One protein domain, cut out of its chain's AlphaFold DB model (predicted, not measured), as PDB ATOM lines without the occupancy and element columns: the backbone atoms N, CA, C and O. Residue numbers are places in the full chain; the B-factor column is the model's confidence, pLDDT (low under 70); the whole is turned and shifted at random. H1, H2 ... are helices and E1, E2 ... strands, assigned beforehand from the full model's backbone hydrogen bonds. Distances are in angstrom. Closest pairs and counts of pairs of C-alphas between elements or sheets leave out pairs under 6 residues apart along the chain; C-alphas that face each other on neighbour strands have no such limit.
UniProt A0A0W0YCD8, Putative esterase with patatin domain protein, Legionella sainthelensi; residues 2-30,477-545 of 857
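AT A GLANCE: This is residues 2 to 30 and 477 to 545 of the 857 residues of the protein "Putative esterase with patatin domain protein" of Legionella sainthelensi (UniProt A0A0W0YCD8). A small twisted sheet of four strands has one end of a long helix, H1, packed on it by residues 23 to 30, while residues 2 to 15 of that helix stick out as a free arm that makes much of the length. A second helix, H3, follows the sheet in the chain and meets the short helix H2 with its residues 540 to 543. The printed part has 98 residues, with three named helices and four named strands in the order H1 H2 E1 E2 E3 E4 H3, and its class is mixed, helices and strands. The sheet has the order E1 E2 E3 E4 and is mixed, E1 parallel to E2 and the other pairs antiparallel. The whole is loose, with a radius of gyration of the C-alphas of 16.2 A, and elongated, spanning 54 by 32 by 25 A.

IN THESE COORDINATES: Find C-alpha 2 at (126.925, 152.494, 138.088); from there H1, residues 2 to 30, runs 42.7 A to C-alpha 30 at (114.464, 124.528, 108.359). Past the cut, look for H2 at residues 477 to 482 and E1 at residues 483 to 486. Next come E2, residues 500 to 505, 15.9 A long, E3, residues 509 to 515, 19.8 A long, and E4, residues 521 to 523. H3, residues 529 to 545, runs 25.6 A and ends at C-alpha 545, (113.879, 128.364, 88.105).

HOW THE PARTS SIT: Start at the sheet, where the strands' lines turn by 93 degrees from edge to edge. E1 and E2 are parallel at 29 degrees, with N 484 and O 500 2.9 A apart, within hydrogen-bond range. E2, E3 and E4 form a meander, each strand the antiparallel neighbour of the one before. In the hairpin E2 and E3, at 155 degrees, N 501 and O 513 are 2.8 A apart; in the hairpin E3 and E4, at 134 degrees, N 514 and O 522 are 2.8 A apart. H1 is on the sheet but only grazes it with residues 23 to 30; its closest C-alphas to E3 are those of Ile 27 and Leu 512, 7.1 A. H2 also only grazes the sheet, with residues 479 to 482. H3 is not on it. H2 and H3 only just touch, with 3 pairs of C-alphas within 8 A, the closest those of Val 478 and Lys 540, 6.3 A, at a steep tilt of 61 degrees, opposite ways. H1 and H3 are close but not clearly touching, the closest C-alphas being those of Leu 23 and Met 529, 7.0 A. Of the O i to N i+4 pairs, 24 of 25 are within hydrogen-bond range in H1, 1 of 2 in H2 and 11 of 13 in H3.

THE WHOLE: The C-alphas of Thr 2 and Asn 545, the two farthest apart, are 57.0 A apart. Residues 31 to 476 are not printed, and C-alphas 30 and 477 are 10.9 A apart across this cut. The link E1 to E2, 13 residues, is long. Look at the B-factor column for low confidence: residues 2 to 14, 16 and 506 to 508 are under 70, and the mean pLDDT of the printed part is 79.0.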
ATOM      1  N   THR A   2     126.969 153.959 137.877       39.25
ATOM      2  CA  THR A   2     126.925 152.494 138.088       39.25
ATOM      3  C   THR A   2     125.540 151.849 137.913       39.25
ATOM      4  O   THR A   2     125.476 150.650 137.669       39.25
ATOM      5  N   GLN A   3     124.448 152.623 137.972       32.34
ATOM      6  CA  GLN A   3     123.070 152.125 137.810       32.34
ATOM      7  C   GLN A   3     122.675 151.978 136.324       32.34
ATOM      8  O   GLN A   3     122.283 150.890 135.915       32.34
ATOM      9  N   ASN A   4     122.984 152.974 135.478       33.03
ATOM     10  CA  ASN A   4     122.783 152.890 134.018       33.03
ATOM     11  C   ASN A   4     123.616 151.788 133.335       33.03
ATOM     12  O   ASN A   4     123.216 151.281 132.297       33.03
ATOM     13  N   LYS A   5     124.769 151.393 133.902       41.06
ATOM     14  CA  LYS A   5     125.540 150.245 133.390       41.06
ATOM     15  C   LYS A   5     124.875 148.905 133.708       41.06
ATOM     16  O   LYS A   5     125.026 147.985 132.924       41.06
ATOM     17  N   LYS A   6     124.158 148.777 134.830       37.84
ATOM     18  CA  LYS A   6     123.423 147.544 135.154       37.84
ATOM     19  C   LYS A   6     122.153 147.408 134.315       37.84
ATOM     20  O   LYS A   6     121.904 146.320 133.822       37.84
ATOM     21  N   GLU A   7     121.410 148.493 134.098       37.47
ATOM     22  CA  GLU A   7     120.228 148.480 133.218       37.47
ATOM     23  C   GLU A   7     120.598 148.245 131.746       37.47
ATOM     24  O   GLU A   7     119.980 147.405 131.106       37.47
ATOM     25  N   ALA A   8     121.669 148.870 131.238       42.66
ATOM     26  CA  ALA A   8     122.154 148.615 129.878       42.66
ATOM     27  C   ALA A   8     122.665 147.173 129.678       42.66
ATOM     28  O   ALA A   8     122.442 146.587 128.627       42.66
ATOM     29  N   VAL A   9     123.311 146.575 130.691       49.12
ATOM     30  CA  VAL A   9     123.782 145.177 130.632       49.12
ATOM     31  C   VAL A   9     122.619 144.180 130.710       49.12
ATOM     32  O   VAL A   9     122.676 143.136 130.067       49.12
ATOM     33  N   VAL A  10     121.553 144.486 131.462       50.28
ATOM     34  CA  VAL A  10     120.332 143.658 131.511       50.28
ATOM     35  C   VAL A  10     119.558 143.739 130.188       50.28
ATOM     36  O   VAL A  10     119.098 142.709 129.701       50.28
ATOM     37  N   ASP A  11     119.485 144.919 129.566       58.81
ATOM     38  CA  ASP A  11     118.850 145.133 128.256       58.81
ATOM     39  C   ASP A  11     119.629 144.448 127.112       58.81
ATOM     40  O   ASP A  11     119.061 143.744 126.278       58.81
ATOM     41  N   GLU A  12     120.963 144.536 127.128       60.34
ATOM     42  CA  GLU A  12     121.834 143.863 126.156       60.34
ATOM     43  C   GLU A  12     121.809 142.329 126.312       60.34
ATOM     44  O   GLU A  12     121.784 141.598 125.319       60.34
ATOM     45  N   HIS A  13     121.732 141.822 127.550       63.41
ATOM     46  CA  HIS A  13     121.576 140.391 127.821       63.41
ATOM     47  C   HIS A  13     120.204 139.865 127.375       63.41
ATOM     48  O   HIS A  13     120.136 138.832 126.709       63.41
ATOM     49  N   SER A  14     119.125 140.601 127.661       67.25
ATOM     50  CA  SER A  14     117.770 140.266 127.205       67.25
ATOM     51  C   SER A  14     117.665 140.255 125.680       67.25
ATOM     52  O   SER A  14     117.025 139.371 125.112       67.25
ATOM     53  N   LYS A  15     118.316 141.205 124.999       70.69
ATOM     54  CA  LYS A  15     118.365 141.257 123.534       70.69
ATOM     55  C   LYS A  15     119.101 140.053 122.951       70.69
ATOM     56  O   LYS A  15     118.620 139.457 121.995       70.69
ATOM     57  N   LYS A  16     120.224 139.656 123.556       69.62
ATOM     58  CA  LYS A  16     120.995 138.482 123.127       69.62
ATOM     59  C   LYS A  16     120.220 137.174 123.317       69.62
ATOM     60  O   LYS A  16     120.265 136.331 122.431       69.62
ATOM     61  N   ILE A  17     119.490 137.019 124.425       73.56
ATOM     62  CA  ILE A  17     118.607 135.859 124.659       73.56
ATOM     63  C   ILE A  17     117.540 135.775 123.567       73.56
ATOM     64  O   ILE A  17     117.408 134.735 122.929       73.56
ATOM     65  N   LYS A  18     116.857 136.888 123.279       75.69
ATOM     66  CA  LYS A  18     115.820 136.932 122.244       75.69
ATOM     67  C   LYS A  18     116.348 136.530 120.863       75.69
ATOM     68  O   LYS A  18     115.701 135.774 120.153       75.69
ATOM     69  N   GLN A  19     117.544 136.986 120.492       71.31
ATOM     70  CA  GLN A  19     118.139 136.607 119.209       71.31
ATOM     71  C   GLN A  19     118.576 135.126 119.163       71.31
ATOM     72  O   GLN A  19     118.548 134.512 118.101       71.31
ATOM     73  N   VAL A  20     118.975 134.533 120.297       74.88
ATOM     74  CA  VAL A  20     119.245 133.085 120.398       74.88
ATOM     75  C   VAL A  20     117.953 132.281 120.229       74.88
ATOM     76  O   VAL A  20     117.958 131.270 119.531       74.88
ATOM     77  N   GLU A  21     116.851 132.728 120.832       78.31
ATOM     78  CA  GLU A  21     115.527 132.116 120.659       78.31
ATOM     79  C   GLU A  21     115.049 132.214 119.203       78.31
ATOM     80  O   GLU A  21     114.599 131.220 118.638       78.31
ATOM     81  N   GLU A  22     115.221 133.376 118.565       76.75
ATOM     82  CA  GLU A  22     114.918 133.576 117.141       76.75
ATOM     83  C   GLU A  22     115.745 132.639 116.245       76.75
ATOM     84  O   GLU A  22     115.190 132.015 115.339       76.75
ATOM     85  N   LEU A  23     117.045 132.474 116.523       76.75
ATOM     86  CA  LEU A  23     117.903 131.532 115.799       76.75
ATOM     87  C   LEU A  23     117.443 130.085 115.994       76.75
ATOM     88  O   LEU A  23     117.446 129.300 115.047       76.75
ATOM     89  N   TYR A  24     117.046 129.722 117.211       79.19
ATOM     90  CA  TYR A  24     116.566 128.381 117.510       79.19
ATOM     91  C   TYR A  24     115.276 128.066 116.746       79.19
ATOM     92  O   TYR A  24     115.221 127.057 116.045       79.19
ATOM     93  N   GLU A  25     114.274 128.946 116.795       80.69
ATOM     94  CA  GLU A  25     113.030 128.779 116.033       80.69
ATOM     95  C   GLU A  25     113.271 128.788 114.516       80.69
ATOM     96  O   GLU A  25     112.674 127.996 113.783       80.69
ATOM     97  N   PHE A  26     114.214 129.603 114.040       81.12
ATOM     98  CA  PHE A  26     114.647 129.577 112.648       81.12
ATOM     99  C   PHE A  26     115.225 128.214 112.255       81.12
ATOM    100  O   PHE A  26     114.769 127.630 111.274       81.12
ATOM    101  N   ILE A  27     116.161 127.653 113.028       83.00
ATOM    102  CA  ILE A  27     116.721 126.321 112.749       83.00
ATOM    103  C   ILE A  27     115.615 125.263 112.719       83.00
ATOM    104  O   ILE A  27     115.585 124.448 111.797       83.00
ATOM    105  N   LYS A  28     114.669 125.299 113.667       82.75
ATOM    106  CA  LYS A  28     113.534 124.364 113.679       82.75
ATOM    107  C   LYS A  28     112.702 124.441 112.407       82.75
ATOM    108  O   LYS A  28     112.312 123.404 111.883       82.75
ATOM    109  N   SER A  29     112.456 125.649 111.899       82.00
ATOM    110  CA  SER A  29     111.681 125.858 110.669       82.00
ATOM    111  C   SER A  29     112.356 125.297 109.410       82.00
ATOM    112  O   SER A  29     111.696 125.080 108.396       82.00
ATOM    113  N   LEU A  30     113.668 125.048 109.469       84.25
ATOM    114  CA  LEU A  30     114.464 124.528 108.359       84.25
ATOM    115  C   LEU A  30     114.670 123.013 108.416       84.25
ATOM    116  O   LEU A  30     115.210 122.450 107.463       84.25
ATOM    117  N   HIS A 477     109.413 121.733 100.323       90.31
ATOM    118  CA  HIS A 477     109.894 121.389  98.980       90.31
ATOM    119  C   HIS A 477     111.192 122.113  98.586       90.31
ATOM    120  O   HIS A 477     111.968 121.577  97.797       90.31
ATOM    121  N   VAL A 478     111.437 123.305  99.139       89.69
ATOM    122  CA  VAL A 478     112.670 124.071  98.915       89.69
ATOM    123  C   VAL A 478     113.679 123.789 100.017       89.69
ATOM    124  O   VAL A 478     114.830 123.460  99.736       89.69
ATOM    125  N   THR A 479     113.268 123.909 101.281       87.75
ATOM    126  CA  THR A 479     114.185 123.763 102.419       87.75
ATOM    127  C   THR A 479     114.795 122.367 102.445       87.75
ATOM    128  O   THR A 479     116.005 122.246 102.576       87.75
ATOM    129  N   SER A 480     114.017 121.322 102.157       89.25
ATOM    130  CA  SER A 480     114.510 119.936 102.083       89.25
ATOM    131  C   SER A 480     115.448 119.658 100.901       89.25
ATOM    132  O   SER A 480     116.002 118.559 100.804       89.25
ATOM    133  N   HIS A 481     115.606 120.607  99.973       89.38
ATOM    134  CA  HIS A 481     116.583 120.526  98.891       89.38
ATOM    135  C   HIS A 481     117.951 121.067  99.333       89.38
ATOM    136  O   HIS A 481     118.970 120.406  99.134       89.38
ATOM    137  N   PHE A 482     117.967 122.249  99.957       88.56
ATOM    138  CA  PHE A 482     119.199 122.961 100.312       88.56
ATOM    139  C   PHE A 482     119.648 122.760 101.760       88.56
ATOM    140  O   PHE A 482     120.783 123.095 102.087       88.56
ATOM    141  N   VAL A 483     118.785 122.245 102.635       90.75
ATOM    142  CA  VAL A 483     119.072 122.014 104.054       90.75
ATOM    143  C   VAL A 483     119.098 120.518 104.326       90.75
ATOM    144  O   VAL A 483     118.146 119.792 104.039       90.75
ATOM    145  N   HIS A 484     120.193 120.065 104.924       91.56
ATOM    146  CA  HIS A 484     120.440 118.663 105.231       91.56
ATOM    147  C   HIS A 484     120.628 118.513 106.730       91.56
ATOM    148  O   HIS A 484     121.480 119.175 107.308       91.56
ATOM    149  N   SER A 485     119.856 117.645 107.375       90.38
ATOM    150  CA  SER A 485     120.056 117.317 108.789       90.38
ATOM    151  C   SER A 485     120.809 115.996 108.900       90.38
ATOM    152  O   SER A 485     120.444 115.018 108.245       90.38
ATOM    153  N   MET A 486     121.868 115.960 109.700       89.38
ATOM    154  CA  MET A 486     122.763 114.812 109.846       89.38
ATOM    155  C   MET A 486     123.278 114.724 111.280       89.38
ATOM    156  O   MET A 486     123.386 115.745 111.952       89.38
ATOM    157  N   ASP A 487     123.629 113.525 111.736       86.75
ATOM    158  CA  ASP A 487     124.251 113.360 113.056       86.75
ATOM    159  C   ASP A 487     125.738 113.782 113.010       86.75
ATOM    160  O   ASP A 487     126.277 114.337 113.965       86.75
ATOM    161  N   GLU A 488     126.396 113.600 111.856       89.31
ATOM    162  CA  GLU A 488     127.786 113.996 111.604       89.31
ATOM    163  C   GLU A 488     127.965 114.558 110.183       89.31
ATOM    164  O   GLU A 488     127.142 114.337 109.295       89.31
ATOM    165  N   PHE A 489     129.063 115.285 109.946       89.75
ATOM    166  CA  PHE A 489     129.381 115.788 108.608       89.75
ATOM    167  C   PHE A 489     129.763 114.655 107.643       89.75
ATOM    168  O   PHE A 489     130.508 113.753 108.031       89.75
ATOM    169  N   PRO A 490     129.379 114.752 106.358       86.50
ATOM    170  CA  PRO A 490     129.830 113.805 105.353       86.50
ATOM    171  C   PRO A 490     131.342 113.939 105.133       86.50
ATOM    172  O   PRO A 490     131.925 115.019 105.265       86.50
ATOM    173  N   SER A 491     131.980 112.830 104.756       85.00
ATOM    174  CA  SER A 491     133.420 112.782 104.468       85.00
ATOM    175  C   SER A 491     133.816 113.633 103.258       85.00
ATOM    176  O   SER A 491     134.945 114.118 103.197       85.00
ATOM    177  N   ASN A 492     132.886 113.847 102.322       85.50
ATOM    178  CA  ASN A 492     133.036 114.750 101.188       85.50
ATOM    179  C   ASN A 492     131.958 115.845 101.222       85.50
ATOM    180  O   ASN A 492     130.766 115.545 101.250       85.50
ATOM    181  N   LEU A 493     132.386 117.110 101.194       89.50
ATOM    182  CA  LEU A 493     131.509 118.286 101.235       89.50
ATOM    183  C   LEU A 493     131.248 118.901  99.857       89.50
ATOM    184  O   LEU A 493     130.433 119.814  99.768       89.50
ATOM    185  N   SER A 494     131.901 118.419  98.790       88.75
ATOM    186  CA  SER A 494     131.734 118.979  97.439       88.75
ATOM    187  C   SER A 494     130.278 118.990  96.983       88.75
ATOM    188  O   SER A 494     129.842 119.928  96.326       88.75
ATOM    189  N   ASP A 495     129.522 117.969  97.383       87.44
ATOM    190  CA  ASP A 495     128.128 117.766  96.976       87.44
ATOM    191  C   ASP A 495     127.152 118.677  97.743       87.44
ATOM    192  O   ASP A 495     125.959 118.709  97.451       87.44
ATOM    193  N   TYR A 496     127.665 119.420  98.728       91.25
ATOM    194  CA  TYR A 496     126.904 120.309  99.601       91.25
ATOM    195  C   TYR A 496     127.324 121.770  99.443       91.25
ATOM    196  O   TYR A 496     126.904 122.603 100.235       91.25
ATOM    197  N   VAL A 497     128.150 122.109  98.452       91.06
ATOM    198  CA  VAL A 497     128.538 123.500  98.186       91.06
ATOM    199  C   VAL A 497     127.292 124.363  97.955       91.06
ATOM    200  O   VAL A 497     126.433 124.032  97.143       91.06
ATOM    201  N   GLY A 498     127.181 125.467  98.698       87.25
ATOM    202  CA  GLY A 498     126.014 126.352  98.687       87.25
ATOM    203  C   GLY A 498     124.844 125.883  99.559       87.25
ATOM    204  O   GLY A 498     123.877 126.631  99.713       87.25
ATOM    205  N   HIS A 499     124.921 124.689 100.155       91.19
ATOM    206  CA  HIS A 499     123.885 124.124 101.017       91.19
ATOM    207  C   HIS A 499     124.120 124.449 102.496       91.19
ATOM    208  O   HIS A 499     125.188 124.901 102.922       91.19
ATOM    209  N   TYR A 500     123.091 124.177 103.294       91.69
ATOM    210  CA  TYR A 500     123.122 124.232 104.743       91.69
ATOM    211  C   TYR A 500     123.116 122.822 105.335       91.69
ATOM    212  O   TYR A 500     122.376 121.947 104.884       91.69
ATOM    213  N   ILE A 501     123.920 122.612 106.371       92.88
ATOM    214  CA  ILE A 501     123.975 121.365 107.131       92.88
ATOM    215  C   ILE A 501     123.608 121.667 108.580       92.88
ATOM    216  O   ILE A 501     124.239 122.503 109.226       92.88
ATOM    217  N   ILE A 502     122.594 120.973 109.080       91.50
ATOM    218  CA  ILE A 502     122.218 120.937 110.486       91.50
ATOM    219  C   ILE A 502     122.857 119.696 111.103       91.50
ATOM    220  O   ILE A 502     122.512 118.575 110.728       91.50
ATOM    221  N   ILE A 503     123.761 119.902 112.056       91.50
ATOM    222  CA  ILE A 503     124.270 118.832 112.910       91.50
ATOM    223  C   ILE A 503     123.302 118.653 114.073       91.50
ATOM    224  O   ILE A 503     123.114 119.556 114.892       91.50
ATOM    225  N   ASP A 504     122.657 117.494 114.090       84.12
ATOM    226  CA  ASP A 504     121.688 117.094 115.096       84.12
ATOM    227  C   ASP A 504     122.408 116.463 116.290       84.12
ATOM    228  O   ASP A 504     123.022 115.401 116.179       84.12
ATOM    229  N   LYS A 505     122.378 117.150 117.431       79.44
ATOM    230  CA  LYS A 505     122.955 116.672 118.686       79.44
ATOM    231  C   LYS A 505     121.851 116.123 119.580       79.44
ATOM    232  O   LYS A 505     120.666 116.399 119.404       79.44
ATOM    233  N   GLU A 506     122.245 115.364 120.595       69.06
ATOM    234  CA  GLU A 506     121.292 114.838 121.571       69.06
ATOM    235  C   GLU A 506     120.414 115.948 122.185       69.06
ATOM    236  O   GLU A 506     120.879 117.055 122.463       69.06
ATOM    237  N   ASN A 507     119.143 115.618 122.446       64.62
ATOM    238  CA  ASN A 507     118.137 116.485 123.076       64.62
ATOM    239  C   ASN A 507     117.662 117.698 122.241       64.62
ATOM    240  O   ASN A 507     117.382 118.749 122.816       64.62
ATOM    241  N   ASN A 508     117.514 117.564 120.913       67.62
ATOM    242  CA  ASN A 508     117.056 118.642 120.005       67.62
ATOM    243  C   ASN A 508     117.942 119.899 120.054       67.62
ATOM    244  O   ASN A 508     117.471 121.032 119.892       67.62
ATOM    245  N   VAL A 509     119.231 119.696 120.326       74.88
ATOM    246  CA  VAL A 509     120.244 120.738 120.208       74.88
ATOM    247  C   VAL A 509     120.781 120.667 118.787       74.88
ATOM    248  O   VAL A 509     121.286 119.637 118.357       74.88
ATOM    249  N   HIS A 510     120.673 121.767 118.051       86.00
ATOM    250  CA  HIS A 510     121.029 121.802 116.640       86.00
ATOM    251  C   HIS A 510     122.081 122.874 116.380       86.00
ATOM    252  O   HIS A 510     121.998 123.981 116.912       86.00
ATOM    253  N   GLU A 511     123.049 122.551 115.529       88.25
ATOM    254  CA  GLU A 511     124.009 123.518 115.002       88.25
ATOM    255  C   GLU A 511     123.850 123.630 113.493       88.25
ATOM    256  O   GLU A 511     123.823 122.619 112.797       88.25
ATOM    257  N   LEU A 512     123.766 124.855 112.982       90.00
ATOM    258  CA  LEU A 512     123.573 125.127 111.564       90.00
ATOM    259  C   LEU A 512     124.876 125.642 110.947       90.00
ATOM    260  O   LEU A 512     125.505 126.557 111.472       90.00
ATOM    261  N   TYR A 513     125.254 125.081 109.804       91.75
ATOM    262  CA  TYR A 513     126.440 125.463 109.047       91.75
ATOM    263  C   TYR A 513     126.070 125.732 107.593       91.75
ATOM    264  O   TYR A 513     125.287 124.987 107.009       91.75
ATOM    265  N   ARG A 514     126.670 126.755 106.983       91.44
ATOM    266  CA  ARG A 514     126.652 126.974 105.533       91.44
ATOM    267  C   ARG A 514     127.945 126.445 104.930       91.44
ATOM    268  O   ARG A 514     129.026 126.762 105.426       91.44
ATOM    269  N   ILE A 515     127.842 125.679 103.853       93.00
ATOM    270  CA  ILE A 515     128.998 125.273 103.054       93.00
ATOM    271  C   ILE A 515     129.164 126.296 101.933       93.00
ATOM    272  O   ILE A 515     128.250 126.500 101.133       93.00
ATOM    273  N   ASP A 516     130.292 126.998 101.902       89.19
ATOM    274  CA  ASP A 516     130.537 128.015 100.875       89.19
ATOM    275  C   ASP A 516     131.025 127.425  99.542       89.19
ATOM    276  O   ASP A 516     131.211 126.216  99.401       89.19
ATOM    277  N   GLU A 517     131.235 128.301  98.555       88.12
ATOM    278  CA  GLU A 517     131.700 127.961  97.201       88.12
ATOM    279  C   GLU A 517     133.059 127.243  97.173       88.12
ATOM    280  O   GLU A 517     133.381 126.561  96.202       88.12
ATOM    281  N   THR A 518     133.854 127.367  98.239       87.69
ATOM    282  CA  THR A 518     135.153 126.697  98.384       87.69
ATOM    283  C   THR A 518     135.054 125.355  99.114       87.69
ATOM    284  O   THR A 518     136.053 124.646  99.238       87.69
ATOM    285  N   GLY A 519     133.857 124.981  99.582       86.38
ATOM    286  CA  GLY A 519     133.611 123.780 100.379       86.38
ATOM    287  C   GLY A 519     133.934 123.944 101.867       86.38
ATOM    288  O   GLY A 519     133.994 122.946 102.589       86.38
ATOM    289  N   GLN A 520     134.156 125.171 102.350       89.50
ATOM    290  CA  GLN A 520     134.456 125.440 103.754       89.50
ATOM    291  C   GLN A 520     133.167 125.538 104.590       89.50
ATOM    292  O   GLN A 520     132.134 126.039 104.147       89.50
ATOM    293  N   LYS A 521     133.238 125.022 105.826       92.56
ATOM    294  CA  LYS A 521     132.138 125.021 106.802       92.56
ATOM    295  C   LYS A 521     132.111 126.348 107.557       92.56
ATOM    296  O   LYS A 521     133.052 126.643 108.292       92.56
ATOM    297  N   ASN A 522     131.018 127.090 107.443       90.31
ATOM    298  CA  ASN A 522     130.823 128.357 108.141       90.31
ATOM    299  C   ASN A 522     129.660 128.228 109.138       90.31
ATOM    300  O   ASN A 522     128.532 127.995 108.699       90.31
ATOM    301  N   PRO A 523     129.897 128.325 110.459       89.44
ATOM    302  CA  PRO A 523     128.829 128.233 111.450       89.44
ATOM    303  C   PRO A 523     127.880 129.431 111.344       89.44
ATOM    304  O   PRO A 523     128.317 130.569 111.171       89.44
ATOM    305  N   VAL A 524     126.581 129.170 111.471       86.31
ATOM    306  CA  VAL A 524     125.551 130.203 111.586       86.31
ATOM    307  C   VAL A 524     125.373 130.526 113.063       86.31
ATOM    308  O   VAL A 524     124.967 129.668 113.847       86.31
ATOM    309  N   ASP A 525     125.669 131.766 113.443       81.38
ATOM    310  CA  ASP A 525     125.450 132.264 114.796       81.38
ATOM    311  C   ASP A 525     124.584 133.529 114.816       81.38
ATOM    312  O   ASP A 525     124.230 134.117 113.790       81.38
ATOM    313  N   VAL A 526     124.228 133.927 116.032       76.12
ATOM    314  CA  VAL A 526     123.312 135.026 116.335       76.12
ATOM    315  C   VAL A 526     123.753 136.365 115.729       76.12
ATOM    316  O   VAL A 526     122.908 137.176 115.353       76.12
ATOM    317  N   ASN A 527     125.057 136.611 115.595       78.25
ATOM    318  CA  ASN A 527     125.585 137.874 115.074       78.25
ATOM    319  C   ASN A 527     125.408 137.995 113.551       78.25
ATOM    320  O   ASN A 527     125.406 139.109 113.027       78.25
ATOM    321  N   ASN A 528     125.217 136.870 112.855       74.06
ATOM    322  CA  ASN A 528     125.216 136.783 111.391       74.06
ATOM    323  C   ASN A 528     123.831 136.369 110.850       74.06
ATOM    324  O   ASN A 528     123.630 136.244 109.642       74.06
ATOM    325  N   MET A 529     122.861 136.132 111.742       74.38
ATOM    326  CA  MET A 529     121.565 135.520 111.433       74.38
ATOM    327  C   MET A 529     120.784 136.268 110.346       74.38
ATOM    328  O   MET A 529     120.257 135.640 109.433       74.38
ATOM    329  N   ALA A 530     120.743 137.603 110.404       74.19
ATOM    330  CA  ALA A 530     119.993 138.411 109.441       74.19
ATOM    331  C   ALA A 530     120.484 138.209 107.997       74.19
ATOM    332  O   ALA A 530     119.680 138.123 107.071       74.19
ATOM    333  N   GLU A 531     121.797 138.074 107.804       82.50
ATOM    334  CA  GLU A 531     122.383 137.805 106.492       82.50
ATOM    335  C   GLU A 531     122.006 136.402 105.995       82.50
ATOM    336  O   GLU A 531     121.621 136.223 104.838       82.50
ATOM    337  N   HIS A 532     122.053 135.397 106.872       81.06
ATOM    338  CA  HIS A 532     121.649 134.036 106.525       81.06
ATOM    339  C   HIS A 532     120.157 133.923 106.207       81.06
ATOM    340  O   HIS A 532     119.811 133.232 105.252       81.06
ATOM    341  N   MET A 533     119.285 134.634 106.926       77.38
ATOM    342  CA  MET A 533     117.855 134.696 106.604       77.38
ATOM    343  C   MET A 533     117.629 135.268 105.204       77.38
ATOM    344  O   MET A 533     116.915 134.662 104.409       77.38
ATOM    345  N   VAL A 534     118.299 136.374 104.859       83.75
ATOM    346  CA  VAL A 534     118.235 136.950 103.505       83.75
ATOM    347  C   VAL A 534     118.739 135.957 102.458       83.75
ATOM    348  O   VAL A 534     118.118 135.806 101.410       83.75
ATOM    349  N   ASN A 535     119.828 135.239 102.741       83.56
ATOM    350  CA  ASN A 535     120.365 134.228 101.831       83.56
ATOM    351  C   ASN A 535     119.401 133.046 101.632       83.56
ATOM    352  O   ASN A 535     119.262 132.568 100.510       83.56
ATOM    353  N   ILE A 536     118.726 132.575 102.685       81.00
ATOM    354  CA  ILE A 536     117.716 131.514 102.562       81.00
ATOM    355  C   ILE A 536     116.508 132.003 101.763       81.00
ATOM    356  O   ILE A 536     116.048 131.288 100.878       81.00
ATOM    357  N   GLU A 537     116.028 133.221 101.999       83.19
ATOM    358  CA  GLU A 537     114.938 133.797 101.202       83.19
ATOM    359  C   GLU A 537     115.339 133.978  99.729       83.19
ATOM    360  O   GLU A 537     114.553 133.690  98.825       83.19
ATOM    361  N   ALA A 538     116.592 134.350  99.455       85.50
ATOM    362  CA  ALA A 538     117.124 134.392  98.096       85.50
ATOM    363  C   ALA A 538     117.182 132.996  97.448       85.50
ATOM    364  O   ALA A 538     116.821 132.854  96.278       85.50
ATOM    365  N   LEU A 539     117.571 131.956  98.198       82.44
ATOM    366  CA  LEU A 539     117.525 130.568  97.722       82.44
ATOM    367  C   LEU A 539     116.090 130.148  97.393       82.44
ATOM    368  O   LEU A 539     115.852 129.616  96.307       82.44
ATOM    369  N   LYS A 540     115.125 130.462  98.266       83.38
ATOM    370  CA  LYS A 540     113.697 130.214  98.019       83.38
ATOM    371  C   LYS A 540     113.197 130.907  96.760       83.38
ATOM    372  O   LYS A 540     112.550 130.267  95.937       83.38
ATOM    373  N   ALA A 541     113.559 132.169  96.553       84.12
ATOM    374  CA  ALA A 541     113.207 132.893  95.336       84.12
ATOM    375  C   ALA A 541     113.855 132.277  94.080       84.12
ATOM    376  O   ALA A 541     113.228 132.213  93.022       84.12
ATOM    377  N   SER A 542     115.098 131.795  94.181       81.56
ATOM    378  CA  SER A 542     115.807 131.177  93.054       81.56
ATOM    379  C   SER A 542     115.256 129.802  92.664       81.56
ATOM    380  O   SER A 542     115.304 129.439  91.486       81.56
ATOM    381  N   ALA A 543     114.668 129.074  93.623       81.19
ATOM    382  CA  ALA A 543     114.152 127.719  93.445       81.19
ATOM    383  C   ALA A 543     113.064 127.615  92.363       81.19
ATOM    384  O   ALA A 543     112.900 126.559  91.758       81.19
ATOM    385  N   VAL A 544     112.368 128.716  92.054       79.06
ATOM    386  CA  VAL A 544     111.351 128.780  90.989       79.06
ATOM    387  C   VAL A 544     111.921 128.387  89.616       79.06
ATOM    388  O   VAL A 544     111.205 127.826  88.785       79.06
ATOM    389  N   ASN A 545     113.211 128.646  89.378       83.06
ATOM    390  CA  ASN A 545     113.879 128.364  88.105       83.06
ATOM    391  C   ASN A 545     114.644 127.028  88.092       83.06
ATOM    392  O   ASN A 545     115.148 126.632  87.039       83.06
TER     393      ASN A 545